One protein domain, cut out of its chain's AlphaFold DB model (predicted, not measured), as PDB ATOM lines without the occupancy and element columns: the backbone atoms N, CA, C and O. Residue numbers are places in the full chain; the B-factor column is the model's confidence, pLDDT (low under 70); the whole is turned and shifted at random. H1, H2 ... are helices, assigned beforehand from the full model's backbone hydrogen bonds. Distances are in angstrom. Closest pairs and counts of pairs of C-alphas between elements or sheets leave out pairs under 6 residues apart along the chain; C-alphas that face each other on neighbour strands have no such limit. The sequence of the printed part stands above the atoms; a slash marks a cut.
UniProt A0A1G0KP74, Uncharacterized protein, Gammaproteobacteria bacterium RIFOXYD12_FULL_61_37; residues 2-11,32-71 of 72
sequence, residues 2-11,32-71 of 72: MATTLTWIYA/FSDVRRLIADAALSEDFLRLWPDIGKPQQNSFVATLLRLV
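What this domain is: This is residues 2 to 11 and 32 to 71 of the 72 residues of an uncharacterized protein of Gammaproteobacteria bacterium RIFOXYD12_FULL_61_37 (UniProt A0A1G0KP74). Picture a loose, flat ring of four helices round an empty middle: H2, the longest, and then H3 make one side, the loop of residues 52 to 61 turns round the far end, and H4 comes back along the other side. H1 crosses the gap between the start of H2 and H4 and nearly closes the ring. The printed part has 50 residues, with named helices in the order H1, H2, H3, H4 and no named strand; the class is all helix. The whole is loose, with a radius of gyration of the C-alphas of 12.6 A, and spans 33 by 26 by 14 A.

How they stand to each other: Start at H2, residues 32 to 43, which with its residues 32 to 36 alone touches H1, residues 2 to 11; their closest C-alphas, those of Val 35 and Ala 11, are 6.0 A apart. Their lines are about perpendicular, at 84 degrees. At Ala 42, H2 is close to but not clearly touching H3, residues 46 to 51: the closest C-alphas, those of Ala 42 and Phe 48, are 6.8 A apart. H4, residues 62 to 69, is close to but not clearly touching H1, with the closest C-alphas, those of Leu 67 and Ala 3, 7.3 A apart. H2 and H4 are apart, and so are H1 and H3, and H3 and H4. In the four helices every O i to N i+4 pair is within hydrogen-bond range.

Where its parts are: Find C-alpha 32 at (207.966, 187.459, 219.459); from there H2 runs 16.4 A to C-alpha 43. H1 begins at C-alpha 2, (212.024, 193.408, 207.529), and runs 14.1 A. H3 measures 8.8 A, and H4 runs 10.5 A to C-alpha 69 at (201.137, 195.510, 203.265).

The domain as a whole: The farthest C-alphas, those of Phe 32 and Gly 56, are 33.2 A apart. Residues 12 to 31 are cut out, with 8.7 A between C-alphas 11 and 32. The link from H2 to H3 is tight, and that from H3 to H4 is short. Residues 46 to 71 have pLDDT under 70.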
ATOM      1  N   MET A   2     211.481 192.226 206.824       76.06
ATOM      2  CA  MET A   2     212.024 193.408 207.529       76.06
ATOM      3  C   MET A   2     211.399 193.682 208.911       76.06
ATOM      4  O   MET A   2     212.129 193.917 209.867       76.06
ATOM      5  N   ALA A   3     210.069 193.613 209.042       74.81
ATOM      6  CA  ALA A   3     209.387 193.835 210.323       74.81
ATOM      7  C   ALA A   3     209.835 192.833 211.402       74.81
ATOM      8  O   ALA A   3     210.062 193.198 212.554       74.81
ATOM      9  N   THR A   4     210.037 191.574 211.012       79.12
ATOM     10  CA  THR A   4     210.557 190.519 211.884       79.12
ATOM     11  C   THR A   4     211.995 190.814 212.307       79.12
ATOM     12  O   THR A   4     212.315 190.695 213.486       79.12
ATOM     13  N   THR A   5     212.844 191.261 211.379       83.12
ATOM     14  CA  THR A   5     214.230 191.651 211.674       83.12
ATOM     15  C   THR A   5     214.291 192.827 212.645       83.12
ATOM     16  O   THR A   5     215.018 192.765 213.630       83.12
ATOM     17  N   LEU A   6     213.493 193.873 212.416       81.62
ATOM     18  CA  LEU A   6     213.411 195.031 213.310       81.62
ATOM     19  C   LEU A   6     212.924 194.639 214.705       81.62
ATOM     20  O   LEU A   6     213.445 195.146 215.692       81.62
ATOM     21  N   THR A   7     211.984 193.694 214.785       83.19
ATOM     22  CA  THR A   7     211.521 193.147 216.065       83.19
ATOM     23  C   THR A   7     212.685 192.502 216.819       83.19
ATOM     24  O   THR A   7     212.923 192.831 217.974       83.19
ATOM     25  N   TRP A   8     213.482 191.649 216.175       82.44
ATOM     26  CA  TRP A   8     214.609 190.999 216.853       82.44
ATOM     27  C   TRP A   8     215.782 191.940 217.159       82.44
ATOM     28  O   TRP A   8     216.388 191.799 218.214       82.44
ATOM     29  N   ILE A   9     216.055 192.946 216.320       84.38
ATOM     30  CA  ILE A   9     217.032 194.007 216.638       84.38
ATOM     31  C   ILE A   9     216.578 194.804 217.868       84.38
ATOM     32  O   ILE A   9     217.393 195.169 218.712       84.38
ATOM     33  N   TYR A  10     215.277 195.076 217.981       82.19
ATOM     34  CA  TYR A  10     214.715 195.743 219.149       82.19
ATOM     35  C   TYR A  10     214.854 194.876 220.407       82.19
ATOM     36  O   TYR A  10     215.278 195.386 221.442       82.19
ATOM     37  N   ALA A  11     214.572 193.572 220.302       81.38
ATOM     38  CA  ALA A  11     214.752 192.604 221.388       81.38
ATOM     39  C   ALA A  11     216.209 192.531 221.872       81.38
ATOM     40  O   ALA A  11     216.465 192.569 223.068       81.38
ATOM     41  N   PHE A  32     208.292 186.418 220.440       79.00
ATOM     42  CA  PHE A  32     207.966 187.459 219.459       79.00
ATOM     43  C   PHE A  32     206.792 188.351 219.908       79.00
ATOM     44  O   PHE A  32     206.804 189.561 219.696       79.00
ATOM     45  N   SER A  33     205.796 187.760 220.576       80.94
ATOM     46  CA  SER A  33     204.649 188.470 221.148       80.94
ATOM     47  C   SER A  33     205.037 189.499 222.206       80.94
ATOM     48  O   SER A  33     204.416 190.556 222.265       80.94
ATOM     49  N   ASP A  34     206.049 189.212 223.025       77.94
ATOM     50  CA  ASP A  34     206.461 190.118 224.100       77.94
ATOM     51  C   ASP A  34     207.172 191.322 223.515       77.94
ATOM     52  O   ASP A  34     206.868 192.455 223.867       77.94
ATOM     53  N   VAL A  35     208.068 191.076 222.559       81.06
ATOM     54  CA  VAL A  35     208.799 192.141 221.875       81.06
ATOM     55  C   VAL A  35     207.829 193.028 221.104       81.06
ATOM     56  O   VAL A  35     207.899 194.250 221.194       81.06
ATOM     57  N   ARG A  36     206.859 192.428 220.401       82.81
ATOM     58  CA  ARG A  36     205.801 193.180 219.717       82.81
ATOM     59  C   ARG A  36     204.995 194.038 220.694       82.81
ATOM     60  O   ARG A  36     204.654 195.165 220.352       82.81
ATOM     61  N   ARG A  37     204.681 193.512 221.882       80.94
ATOM     62  CA  ARG A  37     203.954 194.253 222.917       80.94
ATOM     63  C   ARG A  37     204.783 195.414 223.466       80.94
ATOM     64  O   ARG A  37     204.265 196.518 223.507       80.94
ATOM     65  N   LEU A  38     206.062 195.200 223.775       81.69
ATOM     66  CA  LEU A  38     206.976 196.264 224.210       81.69
ATOM     67  C   LEU A  38     207.087 197.387 223.170       81.69
ATOM     68  O   LEU A  38     207.033 198.560 223.523       81.69
ATOM     69  N   ILE A  39     207.176 197.034 221.883       83.00
ATOM     70  CA  ILE A  39     207.185 198.014 220.788       83.00
ATOM     71  C   ILE A  39     205.865 198.795 220.742       83.00
ATOM     72  O   ILE A  39     205.888 200.008 220.552       83.00
ATOM     73  N   ALA A  40     204.721 198.124 220.906       83.38
ATOM     74  CA  ALA A  40     203.415 198.779 220.906       83.38
ATOM     75  C   ALA A  40     203.251 199.733 222.099       83.38
ATOM     76  O   ALA A  40     202.832 200.871 221.906       83.38
ATOM     77  N   ASP A  41     203.641 199.302 223.299       81.56
ATOM     78  CA  ASP A  41     203.585 200.120 224.513       81.56
ATOM     79  C   ASP A  41     204.504 201.352 224.385       81.56
ATOM     80  O   ASP A  41     204.099 202.469 224.703       81.56
ATOM     81  N   ALA A  42     205.708 201.182 223.824       81.19
ATOM     82  CA  ALA A  42     206.620 202.290 223.546       81.19
ATOM     83  C   ALA A  42     206.065 203.258 222.486       81.19
ATOM     84  O   ALA A  42     206.183 204.470 222.645       81.19
ATOM     85  N   ALA A  43     205.430 202.748 221.427       78.19
ATOM     86  CA  ALA A  43     204.836 203.574 220.374       78.19
ATOM     87  C   ALA A  43     203.616 204.383 220.852       78.19
ATOM     88  O   ALA A  43     203.318 205.433 220.285       78.19
ATOM     89  N   LEU A  44     202.919 203.903 221.885       75.31
ATOM     90  CA  LEU A  44     201.798 204.601 222.519       75.31
ATOM     91  C   LEU A  44     202.240 205.647 223.554       75.31
ATOM     92  O   LEU A  44     201.405 206.415 224.026       75.31
ATOM     93  N   SER A  45     203.526 205.689 223.916       76.94
ATOM     94  CA  SER A  45     204.045 206.690 224.848       76.94
ATOM     95  C   SER A  45     204.017 208.094 224.232       76.94
ATOM     96  O   SER A  45     204.331 208.286 223.055       76.94
ATOM     97  N   GLU A  46     203.672 209.104 225.037       66.62
ATOM     98  CA  GLU A  46     203.670 210.508 224.599       66.62
ATOM     99  C   GLU A  46     205.048 210.966 224.108       66.62
ATOM    100  O   GLU A  46     205.145 211.802 223.213       66.62
ATOM    101  N   ASP A  47     206.120 210.384 224.647       69.75
ATOM    102  CA  ASP A  47     207.492 210.672 224.234       69.75
ATOM    103  C   ASP A  47     207.771 210.200 222.804       69.75
ATOM    104  O   ASP A  47     208.440 210.904 222.045       69.75
ATOM    105  N   PHE A  48     207.210 209.059 222.389       66.31
ATOM    106  CA  PHE A  48     207.315 208.594 221.005       66.31
ATOM    107  C   PHE A  48     206.572 209.520 220.039       66.31
ATOM    108  O   PHE A  48     207.090 209.846 218.970       66.31
ATOM    109  N   LEU A  49     205.394 210.006 220.438       62.31
ATOM    110  CA  LEU A  49     204.647 210.992 219.658       62.31
ATOM    111  C   LEU A  49     205.382 212.339 219.590       62.31
ATOM    112  O   LEU A  49     205.371 212.972 218.543       62.31
ATOM    113  N   ARG A  50     206.094 212.754 220.646       65.56
ATOM    114  CA  ARG A  50     206.919 213.980 220.641       65.56
ATOM    115  C   ARG A  50     208.136 213.900 219.723       65.56
ATOM    116  O   ARG A  50     208.540 214.927 219.181       65.56
ATOM    117  N   LEU A  51     208.715 212.711 219.531       68.50
ATOM    118  CA  LEU A  51     209.785 212.497 218.543       68.50
ATOM    119  C   LEU A  51     209.296 212.713 217.104       68.50
ATOM    120  O   LEU A  51     210.108 212.970 216.214       68.50
ATOM    121  N   TRP A  52     207.983 212.632 216.885       61.06
ATOM    122  CA  TRP A  52     207.321 212.950 215.629       61.06
ATOM    123  C   TRP A  52     206.565 214.282 215.765       61.06
ATOM    124  O   TRP A  52     205.353 214.278 215.984       61.06
ATOM    125  N   PRO A  53     207.242 215.444 215.647       58.88
ATOM    126  CA  PRO A  53     206.544 216.725 215.621       58.88
ATOM    127  C   PRO A  53     205.505 216.673 214.508       58.88
ATOM    128  O   PRO A  53     205.846 216.253 213.406       58.88
ATOM    129  N   ASP A  54     204.268 217.046 214.842       60.53
ATOM    130  CA  ASP A  54     203.056 216.943 214.027       60.53
ATOM    131  C   ASP A  54     203.367 217.197 212.542       60.53
ATOM    132  O   ASP A  54     203.461 218.336 212.073       60.53
ATOM    133  N   ILE A  55     203.654 216.112 211.811       57.81
ATOM    134  CA  ILE A  55     204.015 216.181 210.401       57.81
ATOM    135  C   ILE A  55     202.691 216.455 209.712       57.81
ATOM    136  O   ILE A  55     201.930 215.527 209.429       57.81
ATOM    137  N   GLY A  56     202.386 217.738 209.507       60.94
ATOM    138  CA  GLY A  56     201.220 218.172 208.753       60.94
ATOM    139  C   GLY A  56     201.089 217.310 207.499       60.94
ATOM    140  O   GLY A  56     202.056 217.189 206.752       60.94
ATOM    141  N   LYS A  57     199.929 216.644 207.363       55.91
ATOM    142  CA  LYS A  57     199.580 215.629 206.347       55.91
ATOM    143  C   LYS A  57     200.724 215.318 205.368       55.91
ATOM    144  O   LYS A  57     200.823 215.991 204.339       55.91
ATOM    145  N   PRO A  58     201.545 214.281 205.611       53.31
ATOM    146  CA  PRO A  58     202.432 213.808 204.569       53.31
ATOM    147  C   PRO A  58     201.552 213.320 203.418       53.31
ATOM    148  O   PRO A  58     200.691 212.448 203.575       53.31
ATOM    149  N   GLN A  59     201.729 213.927 202.249       57.00
ATOM    150  CA  GLN A  59     201.174 213.403 201.017       57.00
ATOM    151  C   GLN A  59     201.797 212.010 200.836       57.00
ATOM    152  O   GLN A  59     202.977 211.887 200.535       57.00
ATOM    153  N   GLN A  60     200.986 210.977 201.079       55.47
ATOM    154  CA  GLN A  60     201.302 209.544 201.056       55.47
ATOM    155  C   GLN A  60     201.947 208.979 202.332       55.47
ATOM    156  O   GLN A  60     203.134 209.123 202.604       55.47
ATOM    157  N   ASN A  61     201.141 208.181 203.041       57.19
ATOM    158  CA  ASN A  61     201.532 207.200 204.056       57.19
ATOM    159  C   ASN A  61     202.420 206.087 203.456       57.19
ATOM    160  O   ASN A  61     202.071 204.912 203.543       57.19
ATOM    161  N   SER A  62     203.534 206.415 202.799       61.72
ATOM    162  CA  SER A  62     204.319 205.428 202.050       61.72
ATOM    163  C   SER A  62     204.944 204.393 202.984       61.72
ATOM    164  O   SER A  62     204.891 203.202 202.698       61.72
ATOM    165  N   PHE A  63     205.440 204.803 204.152       64.94
ATOM    166  CA  PHE A  63     206.154 203.900 205.051       64.94
ATOM    167  C   PHE A  63     205.223 202.982 205.855       64.94
ATOM    168  O   PHE A  63     205.382 201.762 205.824       64.94
ATOM    169  N   VAL A  64     204.203 203.542 206.515       62.41
ATOM    170  CA  VAL A  64     203.242 202.760 207.317       62.41
ATOM    171  C   VAL A  64     202.391 201.854 206.425       62.41
ATOM    172  O   VAL A  64     202.189 200.690 206.766       62.41
ATOM    173  N   ALA A  65     201.959 202.321 205.246       62.81
ATOM    174  CA  ALA A  65     201.230 201.467 204.308       62.81
ATOM    175  C   ALA A  65     202.110 200.337 203.752       62.81
ATOM    176  O   ALA A  65     201.619 199.226 203.563       62.81
ATOM    177  N   THR A  66     203.407 200.582 203.532       67.00
ATOM    178  CA  THR A  66     204.352 199.529 203.114       67.00
ATOM    179  C   THR A  66     204.578 198.509 204.229       67.00
ATOM    180  O   THR A  66     204.572 197.308 203.969       67.00
ATOM    181  N   LEU A  67     204.702 198.959 205.480       60.16
ATOM    182  CA  LEU A  67     204.797 198.078 206.645       60.16
ATOM    183  C   LEU A  67     203.542 197.215 206.825       60.16
ATOM    184  O   LEU A  67     203.669 196.013 207.035       60.16
ATOM    185  N   LEU A  68     202.346 197.796 206.689       64.56
ATOM    186  CA  LEU A  68     201.079 197.066 206.812       64.56
ATOM    187  C   LEU A  68     200.855 196.070 205.663       64.56
ATOM    188  O   LEU A  68     200.364 194.971 205.899       64.56
ATOM    189  N   ARG A  69     201.262 196.404 204.432       55.03
ATOM    190  CA  ARG A  69     201.137 195.510 203.265       55.03
ATOM    191  C   ARG A  69     202.094 194.310 203.319       55.03
ATOM    192  O   ARG A  69     201.844 193.312 202.660       55.03
ATOM    193  N   LEU A  70     203.163 194.388 204.110       55.34
ATOM    194  CA  LEU A  70     204.095 193.279 204.358       55.34
ATOM    195  C   LEU A  70     203.629 192.312 205.462       55.34
ATOM    196  O   LEU A  70     204.327 191.332 205.727       55.34
ATOM    197  N   VAL A  71     202.518 192.615 206.141       54.34
ATOM    198  CA  VAL A  71     201.980 191.853 207.285       54.34
ATOM    199  C   VAL A  71     200.700 191.074 206.923       54.34
ATOM    200  O   VAL A  71     200.259 190.257 207.729       54.34
TER     201      VAL A  71